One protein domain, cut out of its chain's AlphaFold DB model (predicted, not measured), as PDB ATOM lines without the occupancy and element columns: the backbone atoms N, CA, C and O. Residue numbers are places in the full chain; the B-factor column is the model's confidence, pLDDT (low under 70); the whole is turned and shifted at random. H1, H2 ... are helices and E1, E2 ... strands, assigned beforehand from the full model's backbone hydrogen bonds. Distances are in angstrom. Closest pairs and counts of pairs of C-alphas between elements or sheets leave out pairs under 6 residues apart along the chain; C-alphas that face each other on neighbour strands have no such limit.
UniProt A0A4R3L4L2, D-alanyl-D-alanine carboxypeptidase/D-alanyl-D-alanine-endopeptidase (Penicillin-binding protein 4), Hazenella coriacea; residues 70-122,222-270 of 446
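What this domain is: This is residues 70 to 122 and 222 to 270 of the 446 residues of the protein "D-alanyl-D-alanine carboxypeptidase/D-alanyl-D-alanine-endopeptidase (Penicillin-binding protein 4)" of Hazenella coriacea (UniProt A0A4R3L4L2). A twisted sheet of five strands runs through the domain, with two longer helices over one face and the short helix H3 on the other. On the two-helix face, H2 covers the E4 and E3 side, and H1 packs at the E5 edge and meets H2 at a steep angle. The printed part has 102 residues, with three named helices and five named strands in the order E1, E2, H1, E3, H2, E4, H3, E5. The sheet runs E4, E3, E2, E1, E5 and is mixed, and the class is mixed, helices and strands. The whole is compact, with a radius of gyration of the C-alphas of 12.7 A, and spans 34 by 25 by 25 A.

Where its parts are: The sheet holds E4, residues 239 to 248, 21.3 A long; E3, residues 108 to 115, 20.6 A; E2, residues 78 to 82, 13.2 A; E1, residues 70 to 75, 17.2 A; and E5, residues 261 to 266, 16.8 A. E3 bends by 57 degrees at residue 111, and E4 by 87 degrees at residue 242. H2 is residues 222 to 235, 19.9 A; H1 is residues 91 to 103, 18.4 A; H3 is residues 253 to 257, 6.3 A. C-alpha 70, where E1 begins, is at (383.324, 558.785, 353.366); C-alpha 266, where E5 ends, is at (382.197, 552.956, 356.231).

How they stand to each other: E4 and E5 are the edge strands. E4 and E3 are parallel, with N 114 and O 247 2.8 A apart, within hydrogen-bond range. E3 and E2 are parallel, with N 113 and O 79 at 2.8 A. E2, H1 and E3 form a strand-helix-strand unit, two parallel neighbour strands with a helix between, its crossover right-handed. E1 and E2 form an antiparallel hairpin, with N 73 and O 80 at 2.8 A. E1 and E5 are antiparallel, with N 72 and O 263 at 2.8 A. H2 is on the sheet over E4 and E3, at a height of 8.6 A, and runs along the strands, at 17 degrees to E4 on the local plane. The closest C-alphas of H2 and E4 are those of Cys 233 and Ile 240, 6.8 A apart. H1 is on the sheet too; its closest C-alpha pair with E5 is Met 97 and His 265, 7.4 A. H1 touches H2, which meets it with residues 228 to 233 alone, closest at the C-alphas of Cys 95 and Ala 232, 5.2 A, at a steep tilt of 53 degrees, the same way. H3 is on the opposite face from H2, over E1 at a height of 8.4 A, with the C-alphas of Gly 73 and Leu 256 closest at 5.1 A. H3 and H1 are apart. In H1, H2 and H3 every O i to N i+4 pair is within hydrogen-bond range.

The domain as a whole: The two C-alphas farthest apart are those of Gly 105 and Glu 122, 37.9 A. Residues 123 to 221 are not printed, and C-alphas 122 and 222 are 14.3 A apart across the cut. Of the links printed whole, E2 to H1 is short and the others are tight. The mean pLDDT of the printed part is 96.2, and no printed residue is under 70.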
ATOM      1  N   THR A  70     382.374 557.835 353.960       98.44
ATOM      2  CA  THR A  70     383.324 558.785 353.366       98.44
ATOM      3  C   THR A  70     383.842 558.216 352.051       98.44
ATOM      4  O   THR A  70     384.239 557.051 351.979       98.44
ATOM      5  N   GLN A  71     383.835 559.019 350.989       98.31
ATOM      6  CA  GLN A  71     384.185 558.554 349.645       98.31
ATOM      7  C   GLN A  71     385.496 559.160 349.154       98.31
ATOM      8  O   GLN A  71     385.755 560.337 349.383       98.31
ATOM      9  N   PHE A  72     386.286 558.375 348.420       98.44
ATOM     10  CA  PHE A  72     387.574 558.777 347.856       98.44
ATOM     11  C   PHE A  72     387.610 558.485 346.355       98.44
ATOM     12  O   PHE A  72     387.347 557.359 345.941       98.44
ATOM     13  N   GLY A  73     387.990 559.464 345.541       97.94
ATOM     14  CA  GLY A  73     388.174 559.326 344.096       97.94
ATOM     15  C   GLY A  73     389.562 559.772 343.662       97.94
ATOM     16  O   GLY A  73     390.070 560.767 344.168       97.94
ATOM     17  N   VAL A  74     390.187 559.072 342.716       98.00
ATOM     18  CA  VAL A  74     391.456 559.515 342.114       98.00
ATOM     19  C   VAL A  74     391.381 559.474 340.595       98.00
ATOM     20  O   VAL A  74     391.115 558.425 340.009       98.00
ATOM     21  N   SER A  75     391.685 560.616 339.975       96.38
ATOM     22  CA  SER A  75     391.876 560.786 338.528       96.38
ATOM     23  C   SER A  75     392.908 561.878 338.275       96.38
ATOM     24  O   SER A  75     392.947 562.860 339.011       96.38
ATOM     25  N   ASP A  76     393.754 561.709 337.257       94.50
ATOM     26  CA  ASP A  76     394.753 562.709 336.848       94.50
ATOM     27  C   ASP A  76     395.594 563.265 338.016       94.50
ATOM     28  O   ASP A  76     395.820 564.469 338.126       94.50
ATOM     29  N   GLN A  77     396.030 562.375 338.919       95.44
ATOM     30  CA  GLN A  77     396.807 562.706 340.130       95.44
ATOM     31  C   GLN A  77     396.094 563.680 341.089       95.44
ATOM     32  O   GLN A  77     396.719 564.238 341.986       95.44
ATOM     33  N   THR A  78     394.783 563.868 340.940       96.94
ATOM     34  CA  THR A  78     393.940 564.598 341.888       96.94
ATOM     35  C   THR A  78     393.185 563.605 342.760       96.94
ATOM     36  O   THR A  78     392.505 562.719 342.240       96.94
ATOM     37  N   LEU A  79     393.304 563.763 344.077       97.88
ATOM     38  CA  LEU A  79     392.499 563.064 345.069       97.88
ATOM     39  C   LEU A  79     391.268 563.905 345.413       97.88
ATOM     40  O   LEU A  79     391.397 565.052 345.827       97.88
ATOM     41  N   TRP A  80     390.092 563.312 345.283       98.25
ATOM     42  CA  TRP A  80     388.804 563.867 345.676       98.25
ATOM     43  C   TRP A  80     388.307 563.111 346.907       98.25
ATOM     44  O   TRP A  80     388.334 561.882 346.905       98.25
ATOM     45  N   VAL A  81     387.857 563.813 347.943       98.44
ATOM     46  CA  VAL A  81     387.301 563.201 349.156       98.44
ATOM     47  C   VAL A  81     385.980 563.865 349.494       98.44
ATOM     48  O   VAL A  81     385.947 565.080 349.666       98.44
ATOM     49  N   ILE A  82     384.909 563.083 349.609       98.19
ATOM     50  CA  ILE A  82     383.609 563.565 350.084       98.19
ATOM     51  C   ILE A  82     383.390 563.082 351.511       98.19
ATOM     52  O   ILE A  82     383.319 561.873 351.745       98.19
ATOM     53  N   GLY A  83     383.286 564.031 352.444       97.75
ATOM     54  CA  GLY A  83     383.001 563.756 353.846       97.75
ATOM     55  C   GLY A  83     381.589 563.226 354.035       97.75
ATOM     56  O   GLY A  83     380.616 563.885 353.671       97.75
ATOM     57  N   GLY A  84     381.484 562.037 354.627       97.00
ATOM     58  CA  GLY A  84     380.207 561.396 354.932       97.00
ATOM     59  C   GLY A  84     379.549 561.873 356.220       97.00
ATOM     60  O   GLY A  84     378.473 561.383 356.550       97.00
ATOM     61  N   GLY A  85     380.193 562.774 356.969       97.75
ATOM     62  CA  GLY A  85     379.791 563.099 358.333       97.75
ATOM     63  C   GLY A  85     380.132 561.993 359.326       97.75
ATOM     64  O   GLY A  85     379.455 561.892 360.335       97.75
ATOM     65  N   ASP A  86     381.138 561.160 359.051       98.50
ATOM     66  CA  ASP A  86     381.609 560.153 360.003       98.50
ATOM     67  C   ASP A  86     382.163 560.846 361.265       98.50
ATOM     68  O   ASP A  86     383.102 561.641 361.150       98.50
ATOM     69  N   PRO A  87     381.577 560.627 362.459       97.75
ATOM     70  CA  PRO A  87     382.029 561.286 363.680       97.75
ATOM     71  C   PRO A  87     383.266 560.642 364.314       97.75
ATOM     72  O   PRO A  87     383.830 561.235 365.230       97.75
ATOM     73  N   VAL A  88     383.658 559.441 363.879       98.00
ATOM     74  CA  VAL A  88     384.694 558.616 364.527       98.00
ATOM     75  C   VAL A  88     385.829 558.233 363.580       98.00
ATOM     76  O   VAL A  88     386.625 557.355 363.900       98.00
ATOM     77  N   TYR A  89     385.908 558.891 362.424       98.50
ATOM     78  CA  TYR A  89     386.966 558.660 361.450       98.50
ATOM     79  C   TYR A  89     388.338 558.895 362.098       98.50
ATOM     80  O   TYR A  89     388.604 559.977 362.634       98.50
ATOM     81  N   SER A  90     389.207 557.888 362.046       98.25
ATOM     82  CA  SER A  90     390.494 557.895 362.747       98.25
ATOM     83  C   SER A  90     391.691 558.077 361.812       98.25
ATOM     84  O   SER A  90     391.611 557.936 360.586       98.25
ATOM     85  N   TRP A  91     392.852 558.349 362.402       97.88
ATOM     86  CA  TRP A  91     394.139 558.326 361.718       97.88
ATOM     87  C   TRP A  91     394.420 556.972 361.050       97.88
ATOM     88  O   TRP A  91     394.918 556.918 359.917       97.88
ATOM     89  N   ASP A  92     394.050 555.878 361.715       98.06
ATOM     90  CA  ASP A  92     394.211 554.526 361.184       98.06
ATOM     91  C   ASP A  92     393.348 554.299 359.937       98.06
ATOM     92  O   ASP A  92     393.808 553.668 358.975       98.06
ATOM     93  N   ASP A  93     392.148 554.884 359.895       98.50
ATOM     94  CA  ASP A  93     391.270 554.854 358.724       98.50
ATOM     95  C   ASP A  93     391.859 555.655 357.562       98.50
ATOM     96  O   ASP A  93     391.858 555.182 356.420       98.50
ATOM     97  N   VAL A  94     392.449 556.831 357.820       98.56
ATOM     98  CA  VAL A  94     393.181 557.591 356.788       98.56
ATOM     99  C   VAL A  94     394.326 556.743 356.230       98.56
ATOM    100  O   VAL A  94     394.446 556.568 355.011       98.56
ATOM    101  N   CYS A  95     395.140 556.153 357.108       98.44
ATOM    102  CA  CYS A  95     396.243 555.276 356.723       98.44
ATOM    103  C   CYS A  95     395.767 554.049 355.939       98.44
ATOM    104  O   CYS A  95     396.439 553.598 355.006       98.44
ATOM    105  N   HIS A  96     394.629 553.465 356.308       98.50
ATOM    106  CA  HIS A  96     394.021 552.359 355.578       98.50
ATOM    107  C   HIS A  96     393.599 552.778 354.168       98.50
ATOM    108  O   HIS A  96     394.025 552.152 353.195       98.50
ATOM    109  N   MET A  97     392.859 553.880 354.039       98.62
ATOM    110  CA  MET A  97     392.380 554.359 352.744       98.62
ATOM    111  C   MET A  97     393.525 554.723 351.801       98.62
ATOM    112  O   MET A  97     393.515 554.328 350.632       98.62
ATOM    113  N   VAL A  98     394.572 555.381 352.302       98.56
ATOM    114  CA  VAL A  98     395.756 555.702 351.497       98.56
ATOM    115  C   VAL A  98     396.515 554.446 351.052       98.56
ATOM    116  O   VAL A  98     396.941 554.363 349.896       98.56
ATOM    117  N   ARG A  99     396.633 553.417 351.905       98.56
ATOM    118  CA  ARG A  99     397.186 552.113 351.491       98.56
ATOM    119  C   ARG A  99     396.344 551.471 350.387       98.56
ATOM    120  O   ARG A  99     396.900 551.026 349.387       98.56
ATOM    121  N   CYS A 100     395.019 551.503 350.501       98.50
ATOM    122  CA  CYS A 100     394.121 550.997 349.463       98.50
ATOM    123  C   CYS A 100     394.238 551.757 348.129       98.50
ATOM    124  O   CYS A 100     394.075 551.149 347.065       98.50
ATOM    125  N   LEU A 101     394.531 553.063 348.159       98.38
ATOM    126  CA  LEU A 101     394.858 553.849 346.963       98.38
ATOM    127  C   LEU A 101     396.195 553.402 346.356       98.38
ATOM    128  O   LEU A 101     396.283 553.168 345.147       98.38
ATOM    129  N   LYS A 102     397.228 553.223 347.190       98.19
ATOM    130  CA  LYS A 102     398.545 552.730 346.760       98.19
ATOM    131  C   LYS A 102     398.446 551.367 346.074       98.19
ATOM    132  O   LYS A 102     399.017 551.179 344.999       98.19
ATOM    133  N   GLU A 103     397.695 550.437 346.660       98.12
ATOM    134  CA  GLU A 103     397.454 549.088 346.124       98.12
ATOM    135  C   GLU A 103     396.738 549.109 344.768       98.12
ATOM    136  O   GLU A 103     396.987 548.254 343.919       98.12
ATOM    137  N   ARG A 104     395.909 550.128 344.522       98.00
ATOM    138  CA  ARG A 104     395.253 550.368 343.226       98.00
ATOM    139  C   ARG A 104     396.127 551.117 342.221       98.00
ATOM    140  O   ARG A 104     395.668 551.466 341.138       98.00
ATOM    141  N   GLY A 105     397.404 551.312 342.542       97.44
ATOM    142  CA  GLY A 105     398.404 551.834 341.620       97.44
ATOM    143  C   GLY A 105     398.591 553.346 341.671       97.44
ATOM    144  O   GLY A 105     399.322 553.870 340.828       97.44
ATOM    145  N   VAL A 106     398.004 554.051 342.647       98.19
ATOM    146  CA  VAL A 106     398.305 555.474 342.863       98.19
ATOM    147  C   VAL A 106     399.768 555.611 343.274       98.19
ATOM    148  O   VAL A 106     400.219 555.053 344.273       98.19
ATOM    149  N   LYS A 107     400.540 556.338 342.466       97.44
ATOM    150  CA  LYS A 107     401.970 556.582 342.714       97.44
ATOM    151  C   LYS A 107     402.262 558.008 343.138       97.44
ATOM    152  O   LYS A 107     403.265 558.214 343.808       97.44
ATOM    153  N   LYS A 108     401.407 558.944 342.735       97.50
ATOM    154  CA  LYS A 108     401.594 560.374 342.912       97.50
ATOM    155  C   LYS A 108     400.247 561.081 343.048       97.50
ATOM    156  O   LYS A 108     399.294 560.686 342.370       97.50
ATOM    157  N   ILE A 109     400.192 562.090 343.913       97.56
ATOM    158  CA  ILE A 109     399.058 562.998 344.105       97.56
ATOM    159  C   ILE A 109     399.589 564.436 344.052       97.56
ATOM    160  O   ILE A 109     400.416 564.827 344.870       97.56
ATOM    161  N   ASP A 110     399.085 565.217 343.099       95.38
ATOM    162  CA  ASP A 110     399.449 566.623 342.869       95.38
ATOM    163  C   ASP A 110     398.427 567.607 343.450       95.38
ATOM    164  O   ASP A 110     398.707 568.798 343.608       95.38
ATOM    165  N   ARG A 111     397.208 567.136 343.730       96.44
ATOM    166  CA  ARG A 111     396.111 567.967 344.225       96.44
ATOM    167  C   ARG A 111     395.179 567.168 345.116       96.44
ATOM    168  O   ARG A 111     394.881 566.014 344.818       96.44
ATOM    169  N   ILE A 112     394.673 567.818 346.158       97.81
ATOM    170  CA  ILE A 112     393.630 567.275 347.028       97.81
ATOM    171  C   ILE A 112     392.412 568.203 346.977       97.81
ATOM    172  O   ILE A 112     392.521 569.421 347.090       97.81
ATOM    173  N   CYS A 113     391.232 567.637 346.793       98.00
ATOM    174  CA  CYS A 113     389.968 568.349 346.825       98.00
ATOM    175  C   CYS A 113     389.058 567.668 347.839       98.00
ATOM    176  O   CYS A 113     388.808 566.470 347.748       98.00
ATOM    177  N   LEU A 114     388.593 568.442 348.808       98.50
ATOM    178  CA  LEU A 114     387.807 567.990 349.942       98.50
ATOM    179  C   LEU A 114     386.409 568.597 349.865       98.50
ATOM    180  O   LEU A 114     386.271 569.802 349.659       98.50
ATOM    181  N   ASP A 115     385.385 567.781 350.066       97.88
ATOM    182  CA  ASP A 115     384.003 568.224 350.188       97.88
ATOM    183  C   ASP A 115     383.535 568.089 351.637       97.88
ATOM    184  O   ASP A 115     383.412 566.987 352.175       97.88
ATOM    185  N   ASP A 116     383.283 569.248 352.245       97.19
ATOM    186  CA  ASP A 116     382.761 569.424 353.601       97.19
ATOM    187  C   ASP A 116     381.321 569.989 353.596       97.19
ATOM    188  O   ASP A 116     380.850 570.564 354.577       97.19
ATOM    189  N   SER A 117     380.623 569.903 352.459       96.62
ATOM    190  CA  SER A 117     379.337 570.577 352.229       96.62
ATOM    191  C   SER A 117     378.106 569.777 352.657       96.62
ATOM    192  O   SER A 117     376.995 570.302 352.583       96.62
ATOM    193  N   LEU A 118     378.287 568.545 353.158       97.00
ATOM    194  CA  LEU A 118     377.187 567.708 353.655       97.00
ATOM    195  C   LEU A 118     376.401 568.404 354.775       97.00
ATOM    196  O   LEU A 118     375.194 568.211 354.886       97.00
ATOM    197  N   PHE A 119     377.069 569.221 355.594       97.06
ATOM    198  CA  PHE A 119     376.444 570.008 356.653       97.06
ATOM    199  C   PHE A 119     376.433 571.502 356.312       97.06
ATOM    200  O   PHE A 119     377.382 572.034 355.731       97.06
ATOM    201  N   GLN A 120     375.380 572.205 356.741       93.06
ATOM    202  CA  GLN A 120     375.323 573.669 356.699       93.06
ATOM    203  C   GLN A 120     376.533 574.296 357.405       93.06
ATOM    204  O   GLN A 120     377.144 573.677 358.271       93.06
ATOM    205  N   SER A 121     376.873 575.540 357.050       89.44
ATOM    206  CA  SER A 121     378.120 576.215 357.450       89.44
ATOM    207  C   SER A 121     378.307 576.437 358.960       89.44
ATOM    208  O   SER A 121     379.399 576.792 359.389       89.44
ATOM    209  N   GLU A 122     377.271 576.254 359.775       92.31
ATOM    210  CA  GLU A 122     377.334 576.422 361.230       92.31
ATOM    211  C   GLU A 122     378.174 575.312 361.883       92.31
ATOM    212  O   GLU A 122     377.780 574.144 361.916       92.31
ATOM    213  N   PRO A 222     388.476 569.902 357.828       97.12
ATOM    214  CA  PRO A 222     389.026 569.622 356.498       97.12
ATOM    215  C   PRO A 222     390.542 569.828 356.371       97.12
ATOM    216  O   PRO A 222     391.215 569.042 355.711       97.12
ATOM    217  N   GLU A 223     391.100 570.864 357.003       96.25
ATOM    218  CA  GLU A 223     392.549 571.104 357.003       96.25
ATOM    219  C   GLU A 223     393.274 570.020 357.807       96.25
ATOM    220  O   GLU A 223     394.291 569.494 357.358       96.25
ATOM    221  N   PHE A 224     392.710 569.622 358.948       97.38
ATOM    222  CA  PHE A 224     393.227 568.530 359.765       97.38
ATOM    223  C   PHE A 224     393.218 567.188 359.009       97.38
ATOM    224  O   PHE A 224     394.227 566.483 358.961       97.38
ATOM    225  N   PHE A 225     392.124 566.894 358.301       97.56
ATOM    226  CA  PHE A 225     391.983 565.728 357.427       97.56
ATOM    227  C   PHE A 225     393.002 565.745 356.276       97.56
ATOM    228  O   PHE A 225     393.604 564.723 355.940       97.56
ATOM    229  N   TYR A 226     393.237 566.918 355.681       97.19
ATOM    230  CA  TYR A 226     394.265 567.119 354.662       97.19
ATOM    231  C   TYR A 226     395.673 566.782 355.184       97.19
ATOM    232  O   TYR A 226     396.404 566.042 354.518       97.19
ATOM    233  N   LEU A 227     396.049 567.289 356.366       96.38
ATOM    234  CA  LEU A 227     397.359 567.025 356.970       96.38
ATOM    235  C   LEU A 227     397.579 565.526 357.196       96.38
ATOM    236  O   LEU A 227     398.644 565.000 356.855       96.38
ATOM    237  N   ALA A 228     396.542 564.831 357.664       97.75
ATOM    238  CA  ALA A 228     396.548 563.384 357.796       97.75
ATOM    239  C   ALA A 228     396.741 562.682 356.444       97.75
ATOM    240  O   ALA A 228     397.691 561.916 356.286       97.75
ATOM    241  N   ILE A 229     395.923 562.972 355.424       97.88
ATOM    242  CA  ILE A 229     396.081 562.360 354.091       97.88
ATOM    243  C   ILE A 229     397.506 562.550 353.568       97.88
ATOM    244  O   ILE A 229     398.106 561.604 353.052       97.88
ATOM    245  N   ARG A 230     398.056 563.764 353.702       96.62
ATOM    246  CA  ARG A 230     399.414 564.081 353.252       96.62
ATOM    247  C   ARG A 230     400.446 563.206 353.957       96.62
ATOM    248  O   ARG A 230     401.256 562.571 353.283       96.62
ATOM    249  N   SER A 231     400.385 563.137 355.284       96.75
ATOM    250  CA  SER A 231     401.290 562.309 356.086       96.75
ATOM    251  C   SER A 231     401.158 560.821 355.732       96.75
ATOM    252  O   SER A 231     402.146 560.139 355.455       96.75
ATOM    253  N   ALA A 232     399.930 560.319 355.594       97.88
ATOM    254  CA  ALA A 232     399.673 558.932 355.220       97.88
ATOM    255  C   ALA A 232     400.215 558.604 353.819       97.88
ATOM    256  O   ALA A 232     400.746 557.514 353.599       97.88
ATOM    257  N   CYS A 233     400.135 559.542 352.866       97.69
ATOM    258  CA  CYS A 233     400.720 559.381 351.532       97.69
ATOM    259  C   CYS A 233     402.244 559.254 351.600       97.69
ATOM    260  O   CYS A 233     402.800 558.353 350.969       97.69
ATOM    261  N   GLN A 234     402.901 560.095 352.405       95.62
ATOM    262  CA  GLN A 234     404.345 560.027 352.631       95.62
ATOM    263  C   GLN A 234     404.747 558.672 353.231       95.62
ATOM    264  O   GLN A 234     405.631 558.005 352.688       95.62
ATOM    265  N   TYR A 235     404.044 558.205 354.268       96.44
ATOM    266  CA  TYR A 235     404.288 556.890 354.873       96.44
ATOM    267  C   TYR A 235     404.056 555.724 353.900       96.44
ATOM    268  O   TYR A 235     404.829 554.766 353.881       96.44
ATOM    269  N   ALA A 236     403.025 555.803 353.054       97.38
ATOM    270  CA  ALA A 236     402.723 554.786 352.044       97.38
ATOM    271  C   ALA A 236     403.629 554.861 350.793       97.38
ATOM    272  O   ALA A 236     403.516 554.029 349.882       97.38
ATOM    273  N   GLY A 237     404.511 555.864 350.706       97.31
ATOM    274  CA  GLY A 237     405.370 556.105 349.550       97.31
ATOM    275  C   GLY A 237     404.596 556.506 348.288       97.31
ATOM    276  O   GLY A 237     404.967 556.097 347.182       97.31
ATOM    277  N   ILE A 238     403.477 557.219 348.431       98.12
ATOM    278  CA  ILE A 238     402.840 557.975 347.344       98.12
ATOM    279  C   ILE A 238     403.546 559.332 347.273       98.12
ATOM    280  O   ILE A 238     403.624 560.038 348.273       98.12
ATOM    281  N   GLU A 239     404.075 559.694 346.104       97.56
ATOM    282  CA  GLU A 239     404.711 560.996 345.895       97.56
ATOM    283  C   GLU A 239     403.673 562.112 346.082       97.56
ATOM    284  O   GLU A 239     402.643 562.128 345.409       97.56
ATOM    285  N   ILE A 240     403.937 563.030 347.007       95.62
ATOM    286  CA  ILE A 240     403.092 564.187 347.295       95.62
ATOM    287  C   ILE A 240     403.995 565.359 347.679       95.62
ATOM    288  O   ILE A 240     404.936 565.187 348.455       95.62
ATOM    289  N   ASP A 241     403.746 566.528 347.094       87.00
ATOM    290  CA  ASP A 241     404.509 567.742 347.395       87.00
ATOM    291  C   ASP A 241     404.188 568.236 348.819       87.00
ATOM    292  O   ASP A 241     403.045 568.139 349.279       87.00
ATOM    293  N   GLU A 242     405.176 568.793 349.520       77.25
ATOM    294  CA  GLU A 242     404.972 569.438 350.824       77.25
ATOM    295  C   GLU A 242     403.955 570.588 350.744       77.25
ATOM    296  O   GLU A 242     403.199 570.807 351.696       77.25
ATOM    297  N   GLN A 243     403.907 571.278 349.597       77.56
ATOM    298  CA  GLN A 243     402.997 572.381 349.276       77.56
ATOM    299  C   GLN A 243     401.872 571.967 348.315       77.56
ATOM    300  O   GLN A 243     401.388 572.785 347.526       77.56
ATOM    301  N   VAL A 244     401.455 570.697 348.347       86.81
ATOM    302  CA  VAL A 244     400.323 570.210 347.546       86.81
ATOM    303  C   VAL A 244     399.119 571.152 347.684       86.81
ATOM    304  O   VAL A 244     398.742 571.586 348.773       86.81
ATOM    305  N   SER A 245     398.508 571.505 346.553       85.50
ATOM    306  CA  SER A 245     397.334 572.375 346.573       85.50
ATOM    307  C   SER A 245     396.136 571.599 347.110       85.50
ATOM    308  O   SER A 245     395.741 570.595 346.505       85.50
ATOM    309  N   PHE A 246     395.543 572.081 348.202       92.56
ATOM    310  CA  PHE A 246     394.272 571.573 348.702       92.56
ATOM    311  C   PHE A 246     393.152 572.605 348.532       92.56
ATOM    312  O   PHE A 246     393.374 573.811 348.642       92.56
ATOM    313  N   PHE A 247     391.944 572.128 348.238       95.75
ATOM    314  CA  PHE A 247     390.750 572.956 348.070       95.75
ATOM    315  C   PHE A 247     389.590 572.350 348.846       95.75
ATOM    316  O   PHE A 247     389.410 571.135 348.802       95.75
ATOM    317  N   VAL A 248     388.786 573.190 349.495       96.62
ATOM    318  CA  VAL A 248     387.534 572.772 350.137       96.62
ATOM    319  C   VAL A 248     386.372 573.329 349.326       96.62
ATOM    320  O   VAL A 248     386.190 574.545 349.261       96.62
ATOM    321  N   GLN A 249     385.630 572.456 348.650       95.88
ATOM    322  CA  GLN A 249     384.510 572.828 347.786       95.88
ATOM    323  C   GLN A 249     383.576 571.631 347.559       95.88
ATOM    324  O   GLN A 249     384.046 570.496 347.627       95.88
ATOM    325  N   PRO A 250     382.294 571.861 347.226       96.00
ATOM    326  CA  PRO A 250     381.394 570.783 346.832       96.00
ATOM    327  C   PRO A 250     381.942 569.967 345.654       96.00
ATOM    328  O   PRO A 250     382.456 570.529 344.681       96.00
ATOM    329  N   ILE A 251     381.795 568.646 345.724       96.38
ATOM    330  CA  ILE A 251     382.215 567.684 344.706       96.38
ATOM    331  C   ILE A 251     380.973 566.930 344.222       96.38
ATOM    332  O   ILE A 251     380.209 566.366 345.000       96.38
ATOM    333  N   SER A 252     380.755 566.890 342.908       93.19
ATOM    334  CA  SER A 252     379.639 566.131 342.335       93.19
ATOM    335  C   SER A 252     379.869 564.622 342.457       93.19
ATOM    336  O   SER A 252     380.943 564.147 342.091       93.19
ATOM    337  N   GLN A 253     378.838 563.861 342.834       91.81
ATOM    338  CA  GLN A 253     378.896 562.390 342.885       91.81
ATOM    339  C   GLN A 253     379.328 561.760 341.547       91.81
ATOM    340  O   GLN A 253     380.177 560.874 341.539       91.81
ATOM    341  N   GLU A 254     378.865 562.295 340.410       93.06
ATOM    342  CA  GLU A 254     379.274 561.846 339.066       93.06
ATOM    343  C   GLU A 254     380.804 561.882 338.865       93.06
ATOM    344  O   GLU A 254     381.369 561.017 338.198       93.06
ATOM    345  N   LEU A 255     381.505 562.844 339.479       92.81
ATOM    346  CA  LEU A 255     382.967 562.941 339.394       92.81
ATOM    347  C   LEU A 255     383.659 561.786 340.129       92.81
ATOM    348  O   LEU A 255     384.675 561.277 339.653       92.81
ATOM    349  N   LEU A 256     383.125 561.363 341.277       92.19
ATOM    350  CA  LEU A 256     383.646 560.199 341.990       92.19
ATOM    351  C   LEU A 256     383.332 558.904 341.241       92.19
ATOM    352  O   LEU A 256     384.235 558.103 341.024       92.19
ATOM    353  N   GLU A 257     382.094 558.741 340.773       91.50
ATOM    354  CA  GLU A 257     381.650 557.551 340.032       91.50
ATOM    355  C   GLU A 257     382.428 557.339 338.723       91.50
ATOM    356  O   GLU A 257     382.658 556.205 338.302       91.50
ATOM    357  N   THR A 258     382.853 558.427 338.075       93.88
ATOM    358  CA  THR A 258     383.664 558.389 336.848       93.88
ATOM    359  C   THR A 258     385.170 558.437 337.107       93.88
ATOM    360  O   THR A 258     385.955 558.413 336.153       93.88
ATOM    361  N   SER A 259     385.600 558.481 338.372       95.25
ATOM    362  CA  SER A 259     387.022 558.492 338.698       95.25
ATOM    363  C   SER A 259     387.701 557.169 338.352       95.25
ATOM    364  O   SER A 259     387.118 556.093 338.458       95.25
ATOM    365  N   SER A 260     388.983 557.236 337.975       96.62
ATOM    366  CA  SER A 260     389.771 556.038 337.636       96.62
ATOM    367  C   SER A 260     389.865 555.058 338.810       96.62
ATOM    368  O   SER A 260     389.947 553.846 338.612       96.62
ATOM    369  N   ILE A 261     389.858 555.587 340.033       97.56
ATOM    370  CA  ILE A 261     389.735 554.835 341.280       97.56
ATOM    371  C   ILE A 261     388.625 555.485 342.099       97.56
ATOM    372  O   ILE A 261     388.639 556.701 342.260       97.56
ATOM    373  N   HIS A 262     387.726 554.673 342.653       97.75
ATOM    374  CA  HIS A 262     386.672 555.093 343.576       97.75
ATOM    375  C   HIS A 262     386.612 554.112 344.748       97.75
ATOM    376  O   HIS A 262     386.528 552.899 344.537       97.75
ATOM    377  N   LEU A 263     386.735 554.630 345.969       97.81
ATOM    378  CA  LEU A 263     386.715 553.881 347.223       97.81
ATOM    379  C   LEU A 263     385.746 554.493 348.223       97.81
ATOM    380  O   LEU A 263     385.434 555.680 348.163       97.81
ATOM    381  N   PHE A 264     385.359 553.668 349.186       97.69
ATOM    382  CA  PHE A 264     384.462 554.021 350.273       97.69
ATOM    383  C   PHE A 264     385.084 553.555 351.585       97.69
ATOM    384  O   PHE A 264     385.666 552.470 351.641       97.69
ATOM    385  N   HIS A 265     384.944 554.375 352.615       98.44
ATOM    386  CA  HIS A 265     385.120 553.991 354.003       98.44
ATOM    387  C   HIS A 265     383.750 554.041 354.674       98.44
ATOM    388  O   HIS A 265     383.047 555.042 354.533       98.44
ATOM    389  N   GLU A 266     383.384 552.977 355.382       98.44
ATOM    390  CA  GLU A 266     382.197 552.956 356.231       98.44
ATOM    391  C   GLU A 266     382.620 552.982 357.696       98.44
ATOM    392  O   GLU A 266     383.414 552.139 358.121       98.44
ATOM    393  N   SER A 267     382.032 553.901 358.459       98.69
ATOM    394  CA  SER A 267     382.210 553.985 359.908       98.69
ATOM    395  C   SER A 267     381.790 552.679 360.599       98.69
ATOM    396  O   SER A 267     381.016 551.899 360.027       98.69
ATOM    397  N   PRO A 268     382.150 552.460 361.877       98.50
ATOM    398  CA  PRO A 268     381.440 551.538 362.767       98.50
ATOM    399  C   PRO A 268     379.911 551.760 362.760       98.50
ATOM    400  O   PRO A 268     379.450 552.857 362.419       98.50
ATOM    401  N   PRO A 269     379.100 550.744 363.114       98.75
ATOM    402  CA  PRO A 269     377.646 550.875 363.118       98.75
ATOM    403  C   PRO A 269     377.187 551.831 364.229       98.75
ATOM    404  O   PRO A 269     377.833 551.934 365.275       98.75
ATOM    405  N   LEU A 270     376.036 552.488 364.044       98.75
ATOM    406  CA  LEU A 270     375.467 553.446 365.001       98.75
ATOM    407  C   LEU A 270     375.404 552.883 366.428       98.75
ATOM    408  O   LEU A 270     375.685 553.606 367.378       98.75
TER     409      LEU A 270